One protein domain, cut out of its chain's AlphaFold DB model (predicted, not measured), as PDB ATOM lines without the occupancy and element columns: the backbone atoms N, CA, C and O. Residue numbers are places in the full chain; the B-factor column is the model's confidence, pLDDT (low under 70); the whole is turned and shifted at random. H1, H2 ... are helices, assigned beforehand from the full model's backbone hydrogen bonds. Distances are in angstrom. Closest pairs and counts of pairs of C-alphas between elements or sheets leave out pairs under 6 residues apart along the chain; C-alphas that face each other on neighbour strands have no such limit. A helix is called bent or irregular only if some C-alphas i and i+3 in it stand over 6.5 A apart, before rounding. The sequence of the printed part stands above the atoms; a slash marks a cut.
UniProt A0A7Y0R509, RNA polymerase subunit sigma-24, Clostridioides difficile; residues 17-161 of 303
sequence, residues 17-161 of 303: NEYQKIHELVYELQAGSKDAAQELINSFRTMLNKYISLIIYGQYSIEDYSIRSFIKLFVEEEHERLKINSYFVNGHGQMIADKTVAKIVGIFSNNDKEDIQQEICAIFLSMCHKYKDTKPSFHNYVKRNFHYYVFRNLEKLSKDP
ATOM      1  N   ASN A  17     106.089  39.739  28.683       65.19
ATOM      2  CA  ASN A  17     105.042  38.718  28.688       65.19
ATOM      3  C   ASN A  17     104.433  38.441  27.290       65.19
ATOM      4  O   ASN A  17     104.132  37.304  26.952       65.19
ATOM      5  N   GLU A  18     104.310  39.449  26.421       70.00
ATOM      6  CA  GLU A  18     103.702  39.279  25.088       70.00
ATOM      7  C   GLU A  18     104.646  38.599  24.088       70.00
ATOM      8  O   GLU A  18     104.198  37.836  23.233       70.00
ATOM      9  N   TYR A  19     105.960  38.827  24.205       76.94
ATOM     10  CA  TYR A  19     106.945  38.109  23.389       76.94
ATOM     11  C   TYR A  19     106.983  36.622  23.729       76.94
ATOM     12  O   TYR A  19     107.038  35.802  22.816       76.94
ATOM     13  N   GLN A  20     106.934  36.309  25.025       79.25
ATOM     14  CA  GLN A  20     106.866  34.943  25.531       79.25
ATOM     15  C   GLN A  20     105.590  34.253  25.031       79.25
ATOM     16  O   GLN A  20     105.676  33.206  24.397       79.25
ATOM     17  N   LYS A  21     104.430  34.909  25.189       86.56
ATOM     18  CA  LYS A  21     103.143  34.397  24.702       86.56
ATOM     19  C   LYS A  21     103.170  34.092  23.201       86.56
ATOM     20  O   LYS A  21     102.724  33.037  22.771       86.56
ATOM     21  N   ILE A  22     103.697  35.001  22.380       87.94
ATOM     22  CA  ILE A  22     103.765  34.784  20.926       87.94
ATOM     23  C   ILE A  22     104.699  33.626  20.570       87.94
ATOM     24  O   ILE A  22     104.430  32.902  19.617       87.94
ATOM     25  N   HIS A  23     105.774  33.433  21.332       86.25
ATOM     26  CA  HIS A  23     106.682  32.304  21.152       86.25
ATOM     27  C   HIS A  23     106.001  30.965  21.458       86.25
ATOM     28  O   HIS A  23     106.095  30.033  20.664       86.25
ATOM     29  N   GLU A  24     105.253  30.897  22.559       87.75
ATOM     30  CA  GLU A  24     104.464  29.722  22.953       87.75
ATOM     31  C   GLU A  24     103.394  29.390  21.906       87.75
ATOM     32  O   GLU A  24     103.332  28.259  21.426       87.75
ATOM     33  N   LEU A  25     102.645  30.397  21.447       88.56
ATOM     34  CA  LEU A  25     101.637  30.227  20.398       88.56
ATOM     35  C   LEU A  25     102.227  29.676  19.089       88.56
ATOM     36  O   LEU A  25     101.573  28.898  18.397       88.56
ATOM     37  N   VAL A  26     103.458  30.057  18.719       87.50
ATOM     38  CA  VAL A  26     104.117  29.507  17.520       87.50
ATOM     39  C   VAL A  26     104.363  28.007  17.676       87.50
ATOM     40  O   VAL A  26     104.114  27.262  16.728       87.50
ATOM     41  N   TYR A  27     104.783  27.542  18.851       87.75
ATOM     42  CA  TYR A  27     104.973  26.111  19.091       87.75
ATOM     43  C   TYR A  27     103.667  25.338  19.166       87.75
ATOM     44  O   TYR A  27     103.576  24.247  18.605       87.75
ATOM     45  N   GLU A  28     102.641  25.902  19.797       85.62
ATOM     46  CA  GLU A  28     101.311  25.295  19.810       85.62
ATOM     47  C   GLU A  28     100.759  25.143  18.390       85.62
ATOM     48  O   GLU A  28     100.238  24.085  18.032       85.62
ATOM     49  N   LEU A  29     100.934  26.164  17.544       86.19
ATOM     50  CA  LEU A  29     100.584  26.094  16.128       86.19
ATOM     51  C   LEU A  29     101.386  25.006  15.399       86.19
ATOM     52  O   LEU A  29     100.817  24.228  14.635       86.19
ATOM     53  N   GLN A  30     102.697  24.923  15.634       84.62
ATOM     54  CA  GLN A  30     103.551  23.883  15.047       84.62
ATOM     55  C   GLN A  30     103.155  22.471  15.498       84.62
ATOM     56  O   GLN A  30     103.288  21.530  14.717       84.62
ATOM     57  N   ALA A  31     102.619  22.331  16.711       82.44
ATOM     58  CA  ALA A  31     102.039  21.095  17.230       82.44
ATOM     59  C   ALA A  31     100.622  20.802  16.686       82.44
ATOM     60  O   ALA A  31     100.071  19.739  16.964       82.44
ATOM     61  N   GLY A  32     100.038  21.708  15.891       81.56
ATOM     62  CA  GLY A  32      98.752  21.527  15.213       81.56
ATOM     63  C   GLY A  32      97.564  22.272  15.833       81.56
ATOM     64  O   GLY A  32      96.427  22.036  15.420       81.56
ATOM     65  N   SER A  33      97.784  23.169  16.802       85.19
ATOM     66  CA  SER A  33      96.711  23.958  17.422       85.19
ATOM     67  C   SER A  33      96.133  24.997  16.455       85.19
ATOM     68  O   SER A  33      96.818  25.925  16.016       85.19
ATOM     69  N   LYS A  34      94.838  24.867  16.144       83.31
ATOM     70  CA  LYS A  34      94.102  25.832  15.307       83.31
ATOM     71  C   LYS A  34      93.810  27.137  16.050       83.31
ATOM     72  O   LYS A  34      93.855  28.201  15.436       83.31
ATOM     73  N   ASP A  35      93.570  27.062  17.355       83.62
ATOM     74  CA  ASP A  35      93.302  28.238  18.187       83.62
ATOM     75  C   ASP A  35      94.544  29.134  18.267       83.62
ATOM     76  O   ASP A  35      94.452  30.353  18.103       83.62
ATOM     77  N   ALA A  36      95.729  28.519  18.360       81.44
ATOM     78  CA  ALA A  36      96.998  29.235  18.311       81.44
ATOM     79  C   ALA A  36      97.216  29.955  16.967       81.44
ATOM     80  O   ALA A  36      97.708  31.087  16.939       81.44
ATOM     81  N   ALA A  37      96.789  29.349  15.850       84.38
ATOM     82  CA  ALA A  37      96.822  29.989  14.531       84.38
ATOM     83  C   ALA A  37      96.014  31.294  14.523       84.38
ATOM     84  O   ALA A  37      96.491  32.335  14.061       84.38
ATOM     85  N   GLN A  38      94.793  31.239  15.060       83.81
ATOM     86  CA  GLN A  38      93.884  32.378  15.090       83.81
ATOM     87  C   GLN A  38      94.394  33.488  16.020       83.81
ATOM     88  O   GLN A  38      94.344  34.667  15.653       83.81
ATOM     89  N   GLU A  39      94.933  33.136  17.193       89.94
ATOM     90  CA  GLU A  39      95.554  34.103  18.108       89.94
ATOM     91  C   GLU A  39      96.783  34.791  17.496       89.94
ATOM     92  O   GLU A  39      96.942  36.011  17.627       89.94
ATOM     93  N   LEU A  40      97.633  34.051  16.777       86.38
ATOM     94  CA  LEU A  40      98.783  34.622  16.072       86.38
ATOM     95  C   LEU A  40      98.358  35.580  14.957       86.38
ATOM     96  O   LEU A  40      98.893  36.687  14.870       86.38
ATOM     97  N   ILE A  41      97.371  35.205  14.135       85.62
ATOM     98  CA  ILE A  41      96.826  36.098  13.100       85.62
ATOM     99  C   ILE A  41      96.295  37.383  13.741       85.62
ATOM    100  O   ILE A  41      96.599  38.479  13.267       85.62
ATOM    101  N   ASN A  42      95.557  37.275  14.849       87.44
ATOM    102  CA  ASN A  42      95.027  38.435  15.563       87.44
ATOM    103  C   ASN A  42      96.143  39.337  16.109       87.44
ATOM    104  O   ASN A  42      96.067  40.561  15.972       87.44
ATOM    105  N   SER A  43      97.208  38.741  16.648       89.19
ATOM    106  CA  SER A  43      98.367  39.454  17.202       89.19
ATOM    107  C   SER A  43      99.130  40.249  16.135       89.19
ATOM    108  O   SER A  43      99.611  41.355  16.390       89.19
ATOM    109  N   PHE A  44      99.188  39.723  14.908       90.38
ATOM    110  CA  PHE A  44      99.858  40.350  13.766       90.38
ATOM    111  C   PHE A  44      98.904  41.076  12.803       90.38
ATOM    112  O   PHE A  44      99.360  41.646  11.808       90.38
ATOM    113  N   ARG A  45      97.600  41.157  13.113       90.88
ATOM    114  CA  ARG A  45      96.549  41.720  12.242       90.88
ATOM    115  C   ARG A  45      96.900  43.098  11.692       90.88
ATOM    116  O   ARG A  45      96.714  43.360  10.508       90.88
ATOM    117  N   THR A  46      97.442  43.977  12.532       91.31
ATOM    118  CA  THR A  46      97.846  45.330  12.121       91.31
ATOM    119  C   THR A  46      98.921  45.310  11.035       91.31
ATOM    120  O   THR A  46      98.879  46.125  10.120       91.31
ATOM    121  N   MET A  47      99.888  44.394  11.118       94.25
ATOM    122  CA  MET A  47     100.915  44.238  10.089       94.25
ATOM    123  C   MET A  47     100.312  43.651   8.811       94.25
ATOM    124  O   MET A  47     100.540  44.206   7.743       94.25
ATOM    125  N   LEU A  48      99.524  42.577   8.921       92.31
ATOM    126  CA  LEU A  48      98.906  41.909   7.769       92.31
ATOM    127  C   LEU A  48      98.002  42.873   6.985       92.31
ATOM    128  O   LEU A  48      98.129  42.995   5.768       92.31
ATOM    129  N   ASN A  49      97.175  43.646   7.693       91.94
ATOM    130  CA  ASN A  49      96.288  44.638   7.090       91.94
ATOM    131  C   ASN A  49      97.042  45.713   6.308       91.94
ATOM    132  O   ASN A  49      96.534  46.158   5.289       91.94
ATOM    133  N   LYS A  50      98.252  46.117   6.720       94.50
ATOM    134  CA  LYS A  50      99.042  47.093   5.948       94.50
ATOM    135  C   LYS A  50      99.407  46.564   4.563       94.50
ATOM    136  O   LYS A  50      99.380  47.325   3.605       94.50
ATOM    137  N   TYR A  51      99.727  45.276   4.456       94.94
ATOM    138  CA  TYR A  51     100.015  44.649   3.167       94.94
ATOM    139  C   TYR A  51      98.752  44.524   2.323       94.94
ATOM    140  O   TYR A  51      98.761  44.929   1.167       94.94
ATOM    141  N   ILE A  52      97.656  44.047   2.918       91.94
ATOM    142  CA  ILE A  52      96.356  43.937   2.244       91.94
ATOM    143  C   ILE A  52      95.905  45.312   1.720       91.94
ATOM    144  O   ILE A  52      95.552  45.446   0.553       91.94
ATOM    145  N   SER A  53      95.981  46.353   2.554       91.56
ATOM    146  CA  SER A  53      95.622  47.724   2.184       91.56
ATOM    147  C   SER A  53      96.490  48.285   1.060       91.56
ATOM    148  O   SER A  53      95.964  48.953   0.170       91.56
ATOM    149  N   LEU A  54      97.792  47.997   1.071       94.00
ATOM    150  CA  LEU A  54      98.702  48.423   0.011       94.00
ATOM    151  C   LEU A  54      98.381  47.724  -1.309       94.00
ATOM    152  O   LEU A  54      98.304  48.387  -2.335       94.00
ATOM    153  N   ILE A  55      98.200  46.404  -1.284       89.81
ATOM    154  CA  ILE A  55      98.030  45.596  -2.498       89.81
ATOM    155  C   ILE A  55      96.684  45.882  -3.167       89.81
ATOM    156  O   ILE A  55      96.634  46.014  -4.384       89.81
ATOM    157  N   ILE A  56      95.612  45.998  -2.380       87.62
ATOM    158  CA  ILE A  56      94.249  46.143  -2.910       87.62
ATOM    159  C   ILE A  56      93.905  47.608  -3.169       87.62
ATOM    160  O   ILE A  56      93.372  47.950  -4.220       87.62
ATOM    161  N   TYR A  57      94.181  48.485  -2.201       89.25
ATOM    162  CA  TYR A  57      93.709  49.874  -2.235       89.25
ATOM    163  C   TYR A  57      94.817  50.880  -2.550       89.25
ATOM    164  O   TYR A  57      94.544  52.075  -2.633       89.25
ATOM    165  N   GLY A  58      96.073  50.438  -2.659       88.88
ATOM    166  CA  GLY A  58      97.216  51.337  -2.797       88.88
ATOM    167  C   GLY A  58      97.487  52.182  -1.550       88.88
ATOM    168  O   GLY A  58      98.213  53.169  -1.625       88.88
ATOM    169  N   GLN A  59      96.906  51.833  -0.399       91.88
ATOM    170  CA  GLN A  59      97.034  52.603   0.837       91.88
ATOM    171  C   GLN A  59      98.222  52.111   1.657       91.88
ATOM    172  O   GLN A  59      98.259  50.957   2.086       91.88
ATOM    173  N   TYR A  60      99.185  52.992   1.918       92.38
ATOM    174  CA  TYR A  60     100.400  52.626   2.633       92.38
ATOM    175  C   TYR A  60     101.001  53.789   3.426       92.38
ATOM    176  O   TYR A  60     100.697  54.955   3.193       92.38
ATOM    177  N   SER A  61     101.882  53.455   4.370       88.38
ATOM    178  CA  SER A  61     102.729  54.426   5.064       88.38
ATOM    179  C   SER A  61     104.184  54.161   4.704       88.38
ATOM    180  O   SER A  61     104.709  53.079   4.977       88.38
ATOM    181  N   ILE A  62     104.842  55.156   4.108       83.44
ATOM    182  CA  ILE A  62     106.257  55.073   3.726       83.44
ATOM    183  C   ILE A  62     107.193  54.983   4.940       83.44
ATOM    184  O   ILE A  62     108.331  54.532   4.813       83.44
ATOM    185  N   GLU A  63     106.727  55.381   6.124       82.62
ATOM    186  CA  GLU A  63     107.480  55.323   7.380       82.62
ATOM    187  C   GLU A  63     107.659  53.879   7.863       82.62
ATOM    188  O   GLU A  63     108.692  53.532   8.452       82.62
ATOM    189  N   ASP A  64     106.703  53.000   7.547       86.25
ATOM    190  CA  ASP A  64     106.769  51.593   7.914       86.25
ATOM    191  C   ASP A  64     107.914  50.897   7.168       86.25
ATOM    192  O   ASP A  64     107.953  50.822   5.942       86.25
ATOM    193  N   TYR A  65     108.875  50.381   7.937       82.25
ATOM    194  CA  TYR A  65     110.054  49.713   7.393       82.25
ATOM    195  C   TYR A  65     109.709  48.524   6.500       82.25
ATOM    196  O   TYR A  65     110.297  48.385   5.433       82.25
ATOM    197  N   SER A  66     108.779  47.676   6.935       84.69
ATOM    198  CA  SER A  66     108.454  46.435   6.235       84.69
ATOM    199  C   SER A  66     107.782  46.753   4.900       84.69
ATOM    200  O   SER A  66     108.199  46.249   3.861       84.69
ATOM    201  N   ILE A  67     106.832  47.690   4.913       91.25
ATOM    202  CA  ILE A  67     106.134  48.168   3.714       91.25
ATOM    203  C   ILE A  67     107.076  48.886   2.749       91.25
ATOM    204  O   ILE A  67     107.071  48.617   1.552       91.25
ATOM    205  N   ARG A  68     107.941  49.765   3.255       87.19
ATOM    206  CA  ARG A  68     108.935  50.449   2.428       87.19
ATOM    207  C   ARG A  68     109.892  49.462   1.765       87.19
ATOM    208  O   ARG A  68     110.188  49.602   0.579       87.19
ATOM    209  N   SER A  69     110.367  48.461   2.506       82.94
ATOM    210  CA  SER A  69     111.202  47.395   1.951       82.94
ATOM    211  C   SER A  69     110.441  46.567   0.917       82.94
ATOM    212  O   SER A  69     111.012  46.250  -0.119       82.94
ATOM    213  N   PHE A  70     109.153  46.293   1.133       88.12
ATOM    214  CA  PHE A  70     108.298  45.637   0.145       88.12
ATOM    215  C   PHE A  70     108.182  46.442  -1.155       88.12
ATOM    216  O   PHE A  70     108.427  45.899  -2.224       88.12
ATOM    217  N   ILE A  71     107.907  47.747  -1.085       86.56
ATOM    218  CA  ILE A  71     107.811  48.611  -2.275       86.56
ATOM    219  C   ILE A  71     109.132  48.623  -3.051       86.56
ATOM    220  O   ILE A  71     109.134  48.465  -4.269       86.56
ATOM    221  N   LYS A  72     110.276  48.723  -2.358       83.38
ATOM    222  CA  LYS A  72     111.606  48.661  -2.992       83.38
ATOM    223  C   LYS A  72     111.826  47.394  -3.808       83.38
ATOM    224  O   LYS A  72     112.587  47.430  -4.772       83.38
ATOM    225  N   LEU A  73     111.181  46.286  -3.441       82.12
ATOM    226  CA  LEU A  73     111.275  45.039  -4.189       82.12
ATOM    227  C   LEU A  73     110.624  45.123  -5.569       82.12
ATOM    228  O   LEU A  73     110.955  44.259  -6.374       82.12
ATOM    229  N   PHE A  74     109.781  46.118  -5.857       79.44
ATOM    230  CA  PHE A  74     109.137  46.359  -7.159       79.44
ATOM    231  C   PHE A  74     109.824  47.450  -8.007       79.44
ATOM    232  O   PHE A  74     109.402  47.711  -9.134       79.44
ATOM    233  N   VAL A  75     110.885  48.076  -7.482       77.56
ATOM    234  CA  VAL A  75     111.630  49.142  -8.165       77.56
ATOM    235  C   VAL A  75     112.876  48.570  -8.841       77.56
ATOM    236  O   VAL A  75     113.781  48.027  -8.193       77.56
ATOM    237  N   GLU A  76     112.918  48.716 -10.161       71.44
ATOM    238  CA  GLU A  76     113.963  48.166 -11.027       71.44
ATOM    239  C   GLU A  76     115.287  48.928 -10.868       71.44
ATOM    240  O   GLU A  76     116.356  48.331 -10.686       71.44
ATOM    241  N   GLU A  77     115.203  50.258 -10.868       72.56
ATOM    242  CA  GLU A  77     116.362  51.135 -10.858       72.56
ATOM    243  C   GLU A  77     116.911  51.360  -9.446       72.56
ATOM    244  O   GLU A  77     116.222  51.752  -8.504       72.56
ATOM    245  N   GLU A  78     118.208  51.115  -9.281       68.75
ATOM    246  CA  GLU A  78     118.848  51.131  -7.964       68.75
ATOM    247  C   GLU A  78     118.934  52.536  -7.375       68.75
ATOM    248  O   GLU A  78     118.615  52.745  -6.206       68.75
ATOM    249  N   HIS A  79     119.276  53.518  -8.206       72.19
ATOM    250  CA  HIS A  79     119.309  54.916  -7.802       72.19
ATOM    251  C   HIS A  79     117.918  55.431  -7.386       72.19
ATOM    252  O   HIS A  79     117.826  56.340  -6.563       72.19
ATOM    253  N   GLU A  80     116.828  54.849  -7.904       72.69
ATOM    254  CA  GLU A  80     115.461  55.127  -7.452       72.69
ATOM    255  C   GLU A  80     115.157  54.433  -6.120       72.69
ATOM    256  O   GLU A  80     114.638  55.071  -5.203       72.69
ATOM    257  N   ARG A  81     115.566  53.166  -5.942       75.88
ATOM    258  CA  ARG A  81     115.430  52.442  -4.659       75.88
ATOM    259  C   ARG A  81     116.093  53.167  -3.495       75.88
ATOM    260  O   ARG A  81     115.538  53.192  -2.391       75.88
ATOM    261  N   LEU A  82     117.274  53.739  -3.727       70.50
ATOM    262  CA  LEU A  82     118.030  54.486  -2.720       70.50
ATOM    263  C   LEU A  82     117.304  55.764  -2.273       70.50
ATOM    264  O   LEU A  82     117.447  56.168  -1.119       70.50
ATOM    265  N   LYS A  83     116.473  56.363  -3.141       71.50
ATOM    266  CA  LYS A  83     115.661  57.550  -2.814       71.50
ATOM    267  C   LYS A  83     114.483  57.230  -1.893       71.50
ATOM    268  O   LYS A  83     114.000  58.115  -1.198       71.50
ATOM    269  N   ILE A  84     114.061  55.968  -1.815       71.19
ATOM    270  CA  ILE A  84     113.013  55.502  -0.899       71.19
ATOM    271  C   ILE A  84     113.645  55.204   0.478       71.19
ATOM    272  O   ILE A  84     113.655  54.068   0.953       71.19
ATOM    273  N   ASN A  85     114.274  56.190   1.125       62.56
ATOM    274  CA  ASN A  85     114.952  55.995   2.415       62.56
ATOM    275  C   ASN A  85     114.158  56.575   3.599       62.56
ATOM    276  O   ASN A  85     113.366  57.495   3.438       62.56
ATOM    277  N   SER A  86     114.361  56.031   4.804       53.88
ATOM    278  CA  SER A  86     113.548  56.343   5.992       53.88
ATOM    279  C   SER A  86     113.813  57.708   6.623       53.88
ATOM    280  O   SER A  86     113.000  58.164   7.415       53.88
ATOM    281  N   TYR A  87     114.962  58.326   6.342       50.12
ATOM    282  CA  TYR A  87     115.428  59.508   7.079       50.12
ATOM    283  C   TYR A  87     115.115  60.842   6.400       50.12
ATOM    284  O   TYR A  87     115.247  61.883   7.034       50.12
ATOM    285  N   PHE A  88     114.676  60.817   5.143       46.69
ATOM    286  CA  PHE A  88     114.264  61.998   4.393       46.69
ATOM    287  C   PHE A  88     113.291  61.528   3.311       46.69
ATOM    288  O   PHE A  88     113.716  61.090   2.242       46.69
ATOM    289  N   VAL A  89     111.985  61.575   3.589       53.56
ATOM    290  CA  VAL A  89     110.973  61.450   2.532       53.56
ATOM    291  C   VAL A  89     111.054  62.739   1.721       53.56
ATOM    292  O   VAL A  89     110.348  63.710   1.969       53.56
ATOM    293  N   ASN A  90     112.013  62.799   0.802       61.72
ATOM    294  CA  ASN A  90     111.991  63.816  -0.230       61.72
ATOM    295  C   ASN A  90     110.767  63.540  -1.124       61.72
ATOM    296  O   ASN A  90     110.379  62.386  -1.315       61.72
ATOM    297  N   GLY A  91     110.140  64.585  -1.674       67.75
ATOM    298  CA  GLY A  91     108.949  64.417  -2.525       67.75
ATOM    299  C   GLY A  91     109.167  63.425  -3.680       67.75
ATOM    300  O   GLY A  91     108.248  62.721  -4.082       67.75
ATOM    301  N   HIS A  92     110.415  63.282  -4.142       71.50
ATOM    302  CA  HIS A  92     110.809  62.293  -5.142       71.50
ATOM    303  C   HIS A  92     110.693  60.835  -4.673       71.50
ATOM    304  O   HIS A  92     110.215  60.003  -5.437       71.50
ATOM    305  N   GLY A  93     111.116  60.500  -3.452       73.75
ATOM    306  CA  GLY A  93     111.005  59.145  -2.906       73.75
ATOM    307  C   GLY A  93     109.549  58.724  -2.716       73.75
ATOM    308  O   GLY A  93     109.200  57.588  -3.033       73.75
ATOM    309  N   GLN A  94     108.696  59.661  -2.286       82.94
ATOM    310  CA  GLN A  94     107.247  59.457  -2.203       82.94
ATOM    311  C   GLN A  94     106.642  59.211  -3.592       82.94
ATOM    312  O   GLN A  94     105.973  58.207  -3.794       82.94
ATOM    313  N   MET A  95     106.974  60.050  -4.577       80.38
ATOM    314  CA  MET A  95     106.495  59.903  -5.956       80.38
ATOM    315  C   MET A  95     106.891  58.554  -6.588       80.38
ATOM    316  O   MET A  95     106.081  57.927  -7.271       80.38
ATOM    317  N   ILE A  96     108.125  58.083  -6.358       79.62
ATOM    318  CA  ILE A  96     108.579  56.762  -6.830       79.62
ATOM    319  C   ILE A  96     107.764  55.652  -6.160       79.62
ATOM    320  O   ILE A  96     107.326  54.714  -6.831       79.62
ATOM    321  N   ALA A  97     107.549  55.752  -4.846       85.31
ATOM    322  CA  ALA A  97     106.755  54.783  -4.108       85.31
ATOM    323  C   ALA A  97     105.294  54.761  -4.596       85.31
ATOM    324  O   ALA A  97     104.788  53.679  -4.877       85.31
ATOM    325  N   ASP A  98     104.666  55.918  -4.830       83.75
ATOM    326  CA  ASP A  98     103.292  56.028  -5.339       83.75
ATOM    327  C   ASP A  98     103.148  55.392  -6.727       83.75
ATOM    328  O   ASP A  98     102.260  54.566  -6.950       83.75
ATOM    329  N   LYS A  99     104.075  55.696  -7.647       85.94
ATOM    330  CA  LYS A  99     104.119  55.076  -8.982       85.94
ATOM    331  C   LYS A  99     104.268  53.554  -8.891       85.94
ATOM    332  O   LYS A  99     103.632  52.814  -9.640       85.94
ATOM    333  N   THR A 100     105.107  53.083  -7.975       85.56
ATOM    334  CA  THR A 100     105.356  51.649  -7.774       85.56
ATOM    335  C   THR A 100     104.138  50.953  -7.176       85.56
ATOM    336  O   THR A 100     103.762  49.877  -7.631       85.56
ATOM    337  N   VAL A 101     103.480  51.573  -6.198       88.38
ATOM    338  CA  VAL A 101     102.261  51.044  -5.581       88.38
ATOM    339  C   VAL A 101     101.115  50.995  -6.588       88.38
ATOM    340  O   VAL A 101     100.431  49.980  -6.651       88.38
ATOM    341  N   ALA A 102     100.966  51.998  -7.457       82.62
ATOM    342  CA  ALA A 102     100.000  51.943  -8.555       82.62
ATOM    343  C   ALA A 102     100.254  50.747  -9.499       82.62
ATOM    344  O   ALA A 102      99.309  50.070  -9.901       82.62
ATOM    345  N   LYS A 103     101.527  50.430  -9.800       83.88
ATOM    346  CA  LYS A 103     101.903  49.221 -10.561       83.88
ATOM    347  C   LYS A 103     101.513  47.942  -9.812       83.88
ATOM    348  O   LYS A 103     100.962  47.037 -10.429       83.88
ATOM    349  N   ILE A 104     101.764  47.871  -8.502       85.19
ATOM    350  CA  ILE A 104     101.382  46.722  -7.660       85.19
ATOM    351  C   ILE A 104      99.862  46.517  -7.695       85.19
ATOM    352  O   ILE A 104      99.416  45.418  -8.011       85.19
ATOM    353  N   VAL A 105      99.072  47.568  -7.450       86.50
ATOM    354  CA  VAL A 105      97.600  47.507  -7.511       86.50
ATOM    355  C   VAL A 105      97.133  47.046  -8.894       86.50
ATOM    356  O   VAL A 105      96.267  46.184  -8.994       86.50
ATOM    357  N   GLY A 106      97.751  47.547  -9.969       79.00
ATOM    358  CA  GLY A 106      97.464  47.099 -11.332       79.00
ATOM    359  C   GLY A 106      97.706  45.599 -11.542       79.00
ATOM    360  O   GLY A 106      96.851  44.923 -12.111       79.00
ATOM    361  N   ILE A 107      98.825  45.062 -11.035       80.56
ATOM    362  CA  ILE A 107      99.175  43.634 -11.149       80.56
ATOM    363  C   ILE A 107      98.142  42.739 -10.449       80.56
ATOM    364  O   ILE A 107      97.794  41.687 -10.982       80.56
ATOM    365  N   PHE A 108      97.650  43.156  -9.281       80.25
ATOM    366  CA  PHE A 108      96.740  42.360  -8.446       80.25
ATOM    367  C   PHE A 108      95.266  42.768  -8.570       80.25
ATOM    368  O   PHE A 108      94.428  42.284  -7.818       80.25
ATOM    369  N   SER A 109      94.927  43.623  -9.537       79.19
ATOM    370  CA  SER A 109      93.565  44.141  -9.745       79.19
ATOM    371  C   SER A 109      92.516  43.065 -10.055       79.19
ATOM    372  O   SER A 109      91.338  43.266  -9.782       79.19
ATOM    373  N   ASN A 110      92.943  41.923 -10.602       74.94
ATOM    374  CA  ASN A 110      92.081  40.785 -10.944       74.94
ATOM    375  C   ASN A 110      91.970  39.738  -9.823       74.94
ATOM    376  O   ASN A 110      91.415  38.664 -10.059       74.94
ATOM    377  N   ASN A 111      92.580  39.985  -8.663       77.12
ATOM    378  CA  ASN A 111      92.496  39.106  -7.506       77.12
ATOM    379  C   ASN A 111      91.439  39.640  -6.542       77.12
ATOM    380  O   ASN A 111      91.452  40.825  -6.202       77.12
ATOM    381  N   ASP A 112      90.564  38.754  -6.067       81.31
ATOM    382  CA  ASP A 112      89.564  39.126  -5.078       81.31
ATOM    383  C   ASP A 112      90.236  39.484  -3.748       81.31
ATOM    384  O   ASP A 112      91.324  39.009  -3.395       81.31
ATOM    385  N   LYS A 113      89.579  40.356  -2.982       86.19
ATOM    386  CA  LYS A 113      90.097  40.806  -1.688       86.19
ATOM    387  C   LYS A 113      90.315  39.628  -0.748       86.19
ATOM    388  O   LYS A 113      91.325  39.585  -0.046       86.19
ATOM    389  N   GLU A 114      89.362  38.711  -0.725       85.06
ATOM    390  CA  GLU A 114      89.366  37.510   0.094       85.06
ATOM    391  C   GLU A 114      90.561  36.615  -0.257       85.06
ATOM    392  O   GLU A 114      91.241  36.149   0.656       85.06
ATOM    393  N   ASP A 115      90.894  36.468  -1.544       83.19
ATOM    394  CA  ASP A 115      92.052  35.690  -1.998       83.19
ATOM    395  C   ASP A 115      93.366  36.304  -1.503       83.19
ATOM    396  O   ASP A 115      94.211  35.614  -0.932       83.19
ATOM    397  N   ILE A 116      93.531  37.625  -1.650       86.06
ATOM    398  CA  ILE A 116      94.724  38.328  -1.154       86.06
ATOM    399  C   ILE A 116      94.820  38.226   0.373       86.06
ATOM    400  O   ILE A 116      95.910  38.040   0.917       86.06
ATOM    401  N   GLN A 117      93.699  38.323   1.090       87.81
ATOM    402  CA  GLN A 117      93.673  38.151   2.542       87.81
ATOM    403  C   GLN A 117      94.096  36.740   2.959       87.81
ATOM    404  O   GLN A 117      94.928  36.596   3.857       87.81
ATOM    405  N   GLN A 118      93.549  35.713   2.306       84.38
ATOM    406  CA  GLN A 118      93.878  34.316   2.577       84.38
ATOM    407  C   GLN A 118      95.348  34.025   2.277       84.38
ATOM    408  O   GLN A 118      96.023  33.429   3.115       84.38
ATOM    409  N   GLU A 119      95.870  34.519   1.156       86.81
ATOM    410  CA  GLU A 119      97.273  34.343   0.779       86.81
ATOM    411  C   GLU A 119      98.214  35.010   1.794       86.81
ATOM    412  O   GLU A 119      99.155  34.389   2.288       86.81
ATOM    413  N   ILE A 120      97.947  36.263   2.185       89.12
ATOM    414  CA  ILE A 120      98.757  36.979   3.183       89.12
ATOM    415  C   ILE A 120      98.760  36.244   4.535       89.12
ATOM    416  O   ILE A 120      99.812  36.134   5.176       89.12
ATOM    417  N   CYS A 121      97.614  35.702   4.958       87.50
ATOM    418  CA  CYS A 121      97.517  34.867   6.154       87.50
ATOM    419  C   CYS A 121      98.291  33.549   6.001       87.50
ATOM    420  O   CYS A 121      99.048  33.185   6.901       87.50
ATOM    421  N   ALA A 122      98.164  32.860   4.865       83.19
ATOM    422  CA  ALA A 122      98.869  31.610   4.588       83.19
ATOM    423  C   ALA A 122     100.393  31.802   4.608       83.19
ATOM    424  O   ALA A 122     101.118  31.005   5.209       83.19
ATOM    425  N   ILE A 123     100.888  32.903   4.038       83.56
ATOM    426  CA  ILE A 123     102.306  33.275   4.063       83.56
ATOM    427  C   ILE A 123     102.798  33.471   5.498       83.56
ATOM    428  O   ILE A 123     103.865  32.964   5.861       83.56
ATOM    429  N   PHE A 124     102.028  34.188   6.319       87.75
ATOM    430  CA  PHE A 124     102.357  34.406   7.725       87.75
ATOM    431  C   PHE A 124     102.395  33.092   8.514       87.75
ATOM    432  O   PHE A 124     103.387  32.818   9.186       87.75
ATOM    433  N   LEU A 125     101.379  32.237   8.373       81.69
ATOM    434  CA  LEU A 125     101.341  30.926   9.030       81.69
ATOM    435  C   LEU A 125     102.486  30.012   8.565       81.69
ATOM    436  O   LEU A 125     103.104  29.325   9.378       81.69
ATOM    437  N   SER A 126     102.850  30.062   7.280       84.00
ATOM    438  CA  SER A 126     104.049  29.391   6.759       84.00
ATOM    439  C   SER A 126     105.320  29.882   7.463       84.00
ATOM    440  O   SER A 126     106.193  29.081   7.791       84.00
ATOM    441  N   MET A 127     105.446  31.188   7.729       81.50
ATOM    442  CA  MET A 127     106.574  31.714   8.505       81.50
ATOM    443  C   MET A 127     106.567  31.215   9.953       81.50
ATOM    444  O   MET A 127     107.640  30.915  10.473       81.50
ATOM    445  N   CYS A 128     105.397  31.074  10.586       82.06
ATOM    446  CA  CYS A 128     105.290  30.457  11.911       82.06
ATOM    447  C   CYS A 128     105.825  29.019  11.897       82.06
ATOM    448  O   CYS A 128     106.649  28.671  12.735       82.06
ATOM    449  N   HIS A 129     105.436  28.198  10.915       81.81
ATOM    450  CA  HIS A 129     105.925  26.817  10.805       81.81
ATOM    451  C   HIS A 129     107.428  26.710  10.521       81.81
ATOM    452  O   HIS A 129     108.064  25.744  10.933       81.81
ATOM    453  N   LYS A 130     108.009  27.688   9.820       79.62
ATOM    454  CA  LYS A 130     109.443  27.707   9.494       79.62
ATOM    455  C   LYS A 130     110.325  28.225  10.625       79.62
ATOM    456  O   LYS A 130     111.535  28.003  10.593       79.62
ATOM    457  N   TYR A 131     109.752  28.944  11.584       79.50
ATOM    458  CA  TYR A 131     110.516  29.530  12.671       79.50
ATOM    459  C   TYR A 131     111.097  28.445  13.588       79.50
ATOM    460  O   TYR A 131     110.398  27.531  14.020       79.50
ATOM    461  N   LYS A 132     112.389  28.567  13.891       77.94
ATOM    462  CA  LYS A 132     113.132  27.713  14.825       77.94
ATOM    463  C   LYS A 132     113.741  28.600  15.902       77.94
ATOM    464  O   LYS A 132     114.148  29.715  15.569       77.94
ATOM    465  N   ASP A 133     113.833  28.103  17.139       65.81
ATOM    466  CA  ASP A 133     114.343  28.839  18.311       65.81
ATOM    467  C   ASP A 133     115.814  29.246  18.179       65.81
ATOM    468  O   ASP A 133     116.743  28.664  18.735       65.81
ATOM    469  N   THR A 134     116.044  30.259  17.369       59.84
ATOM    470  CA  THR A 134     117.349  30.833  17.101       59.84
ATOM    471  C   THR A 134     117.190  32.331  17.241       59.84
ATOM    472  O   THR A 134     116.159  32.902  16.886       59.84
ATOM    473  N   LYS A 135     118.197  33.008  17.800       59.12
ATOM    474  CA  LYS A 135     118.194  34.475  17.805       59.12
ATOM    475  C   LYS A 135     118.128  34.932  16.341       59.12
ATOM    476  O   LYS A 135     118.983  34.510  15.565       59.12
ATOM    477  N   PRO A 136     117.179  35.806  15.948       59.62
ATOM    478  CA  PRO A 136     116.365  36.710  16.771       59.62
ATOM    479  C   PRO A 136     114.928  36.225  17.078       59.62
ATOM    480  O   PRO A 136     114.403  35.361  16.393       59.62
ATOM    481  N   SER A 137     114.255  36.877  18.043       80.94
ATOM    482  CA  SER A 137     112.850  36.591  18.407       80.94
ATOM    483  C   SER A 137     111.894  36.573  17.208       80.94
ATOM    484  O   SER A 137     112.092  37.318  16.243       80.94
ATOM    485  N   PHE A 138     110.800  35.810  17.307       81.62
ATOM    486  CA  PHE A 138     109.825  35.645  16.222       81.62
ATOM    487  C   PHE A 138     109.342  36.976  15.622       81.62
ATOM    488  O   PHE A 138     109.329  37.152  14.408       81.62
ATOM    489  N   HIS A 139     109.054  37.978  16.454       83.38
ATOM    490  CA  HIS A 139     108.684  39.318  15.984       83.38
ATOM    491  C   HIS A 139     109.750  39.967  15.100       83.38
ATOM    492  O   HIS A 139     109.430  40.593  14.091       83.38
ATOM    493  N   ASN A 140     111.021  39.848  15.483       77.56
ATOM    494  CA  ASN A 140     112.128  40.389  14.706       77.56
ATOM    495  C   ASN A 140     112.348  39.585  13.425       77.56
ATOM    496  O   ASN A 140     112.618  40.186  12.383       77.56
ATOM    497  N   TYR A 141     112.194  38.262  13.487       80.19
ATOM    498  CA  TYR A 141     112.193  37.395  12.315       80.19
ATOM    499  C   TYR A 141     111.108  37.821  11.315       80.19
ATOM    500  O   TYR A 141     111.427  38.115  10.162       80.19
ATOM    501  N   VAL A 142     109.858  37.975  11.760       81.75
ATOM    502  CA  VAL A 142     108.745  38.447  10.925       81.75
ATOM    503  C   VAL A 142     109.029  39.850  10.388       81.75
ATOM    504  O   VAL A 142     109.013  40.063   9.179       81.75
ATOM    505  N   LYS A 143     109.393  40.805  11.249       80.56
ATOM    506  CA  LYS A 143     109.681  42.195  10.853       80.56
ATOM    507  C   LYS A 143     110.742  42.299   9.754       80.56
ATOM    508  O   LYS A 143     110.612  43.141   8.866       80.56
ATOM    509  N   ARG A 144     111.797  41.481   9.824       75.81
ATOM    510  CA  ARG A 144     112.910  41.500   8.862       75.81
ATOM    511  C   ARG A 144     112.602  40.764   7.566       75.81
ATOM    512  O   ARG A 144     113.164  41.135   6.546       75.81
ATOM    513  N   ASN A 145     111.732  39.756   7.594       80.25
ATOM    514  CA  ASN A 145     111.589  38.836   6.467       80.25
ATOM    515  C   ASN A 145     110.236  38.913   5.751       80.25
ATOM    516  O   ASN A 145     110.164  38.545   4.581       80.25
ATOM    517  N   PHE A 146     109.173  39.405   6.396       85.25
ATOM    518  CA  PHE A 146     107.805  39.284   5.879       85.25
ATOM    519  C   PHE A 146     107.628  39.863   4.464       85.25
ATOM    520  O   PHE A 146     107.062  39.195   3.605       85.25
ATOM    521  N   HIS A 147     108.214  41.027   4.158       87.88
ATOM    522  CA  HIS A 147     108.161  41.625   2.814       87.88
ATOM    523  C   HIS A 147     108.745  40.728   1.713       87.88
ATOM    524  O   HIS A 147     108.196  40.686   0.614       87.88
ATOM    525  N   TYR A 148     109.817  39.980   1.989       82.19
ATOM    526  CA  TYR A 148     110.383  39.033   1.021       82.19
ATOM    527  C   TYR A 148     109.476  37.823   0.809       82.19
ATOM    528  O   TYR A 148     109.379  37.302  -0.300       82.19
ATOM    529  N   TYR A 149     108.821  37.350   1.867       80.88
ATOM    530  CA  TYR A 149     107.871  36.243   1.778       80.88
ATOM    531  C   TYR A 149     106.617  36.638   0.997       80.88
ATOM    532  O   TYR A 149     106.178  35.874   0.140       80.88
ATOM    533  N   VAL A 150     106.096  37.840   1.244       84.00
ATOM    534  CA  VAL A 150     104.954  38.388   0.509       84.00
ATOM    535  C   VAL A 150     105.300  38.591  -0.962       84.00
ATOM    536  O   VAL A 150     104.589  38.085  -1.824       84.00
ATOM    537  N   PHE A 151     106.435  39.231  -1.260       84.81
ATOM    538  CA  PHE A 151     106.891  39.446  -2.635       84.81
ATOM    539  C   PHE A 151     106.978  38.130  -3.421       84.81
ATOM    540  O   PHE A 151     106.361  38.005  -4.473       84.81
ATOM    541  N   ARG A 152     107.662  37.120  -2.867       75.44
ATOM    542  CA  ARG A 152     107.885  35.831  -3.543       75.44
ATOM    543  C   ARG A 152     106.612  35.030  -3.809       75.44
ATOM    544  O   ARG A 152     106.568  34.288  -4.781       75.44
ATOM    545  N   ASN A 153     105.614  35.093  -2.927       72.38
ATOM    546  CA  ASN A 153     104.390  34.303  -3.101       72.38
ATOM    547  C   ASN A 153     103.361  35.027  -3.970       72.38
ATOM    548  O   ASN A 153     102.788  34.407  -4.859       72.38
ATOM    549  N   LEU A 154     103.213  36.345  -3.823       74.25
ATOM    550  CA  LEU A 154     102.340  37.123  -4.703       74.25
ATOM    551  C   LEU A 154     102.830  37.132  -6.156       74.25
ATOM    552  O   LEU A 154     102.032  37.149  -7.086       74.25
ATOM    553  N   GLU A 155     104.138  37.046  -6.383       64.50
ATOM    554  CA  GLU A 155     104.698  36.910  -7.730       64.50
ATOM    555  C   GLU A 155     104.258  35.620  -8.443       64.50
ATOM    556  O   GLU A 155     104.121  35.609  -9.665       64.50
ATOM    557  N   LYS A 156     103.943  34.554  -7.692       64.88
ATOM    558  CA  LYS A 156     103.366  33.316  -8.247       64.88
ATOM    559  C   LYS A 156     101.906  33.495  -8.666       64.88
ATOM    560  O   LYS A 156     101.464  32.832  -9.598       64.88
ATOM    561  N   LEU A 157     101.174  34.385  -7.990       61.84
ATOM    562  CA  LEU A 157      99.779  34.719  -8.300       61.84
ATOM    563  C   LEU A 157      99.646  35.690  -9.479       61.84
ATOM    564  O   LEU A 157      98.577  35.778 -10.084       61.84
ATOM    565  N   SER A 158     100.722  36.396  -9.839       58.78
ATOM    566  CA  SER A 158     100.747  37.248 -11.027       58.78
ATOM    567  C   SER A 158     100.579  36.388 -12.281       58.78
ATOM    568  O   SER A 158     101.471  35.621 -12.642       58.78
ATOM    569  N   LYS A 159      99.423  36.487 -12.950       52.41
ATOM    570  CA  LYS A 159      99.040  35.643 -14.101       52.41
ATOM    571  C   LYS A 159      99.962  35.785 -15.322       52.41
ATOM    572  O   LYS A 159      99.963  34.881 -16.148       52.41
ATOM    573  N   ASP A 160     100.769  36.843 -15.413       48.38
ATOM    574  CA  ASP A 160     101.628  37.141 -16.567       48.38
ATOM    575  C   ASP A 160     102.997  36.413 -16.491       48.38
ATOM    576  O   ASP A 160     103.829  36.755 -15.642       48.38
ATOM    577  N   PRO A 161     103.271  35.423 -17.368       40.16
ATOM    578  CA  PRO A 161     104.544  34.700 -17.421       40.16
ATOM    579  C   PRO A 161     105.726  35.557 -17.911       40.16
ATOM    580  O   PRO A 161     106.872  35.262 -17.576       40.16
TER     581      PRO A 161
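Overview. This is residues 17 to 161 of the 303 residues of the protein "RNA polymerase subunit sigma-24" of Clostridioides difficile (UniProt A0A7Y0R509). Seven mostly crossed helices make a compact body: the bent helix H2 runs from H1 at one end toward H5 near the other, and H6 packs on both its arms and crosses H7, which lies nearest the middle. H3 packs between H7 and H5, and H4 sits on H5 at the end far from H1. The 145 printed residues hold seven named helices, H1 to H7 in that order, and no named strand; the class is all helix. The radius of gyration of the C-alphas is 16.1 A, and the spans are 46 by 35 by 23 A.

Arrangement. Begin with H1, residues 17 to 30. H2, residues 34 to 57, was assigned as one helix by its hydrogen bonds but is bent: C-alphas 43 and 46 are 7.8 A apart, and its arms H2a, residues 34 to 43, and H2b, residues 46 to 57, stand about perpendicular at 76 degrees. H1 and H2a form a hairpin, touching closest at the C-alphas of Leu 25 and Ala 36, 5.2 A. Go on to H3, residues 65 to 72, H4, residues 78 to 83, and H5, residues 91 to 108. H2b touches H5 about perpendicular, 78 degrees, closest at the C-alphas of Ile 55 and Val 105, 5.4 A. H3 touches H5 at the C-alphas of Ile 71 and Ala 97, 6.5 A, and H4 touches H5 at those of Lys 83 and Gly 93, 4.9 A. H6, residues 113 to 130, touches H2a at Ile 41 and Cys 121, their C-alphas 7.1 A apart, and H2b at Ile 52 and Gln 117, 6.4 A between C-alphas. H7, residues 138 to 157, touches H6 at a steep tilt of 49 degrees, opposite ways, closest at the C-alphas of Ile 123 and Tyr 149, 6.7 A. H7 touches H3 at a shallow tilt of 27 degrees, the C-alphas of Phe 70 and His 147 being closest at 4.8 A. H1 is apart from H5, for instance. Every O i to N i+4 pair is within hydrogen-bond range in H1, H2a, H3, H5 and H6; H2b has 7 of 8, H4 1 of 2 and H7 12 of 16.

Along the chain. Find C-alpha 17 at (105.042, 38.718, 28.688); from there H1 runs 20.2 A. Find C-alpha 91 at (108.949, 64.417, -2.525), where H5 begins; it is 25.9 A long, as is H6. H7 runs 26.5 A to C-alpha 157 at (99.779, 34.719, -8.300); it is irregular, with C-alphas 144 and 147 7.7 A apart and a kink of 53 degrees near residue 145.

Size, cuts and confidence. The two C-alphas farthest apart are those of Ala 31 and Gly 91, 48.1 A. The printed part has no cut and no long link. Look for pLDDT under 70 at residues 17, 78, 85 to 91, 133 to 136 and 155 to 161; the mean of the printed part of this model is 80.0.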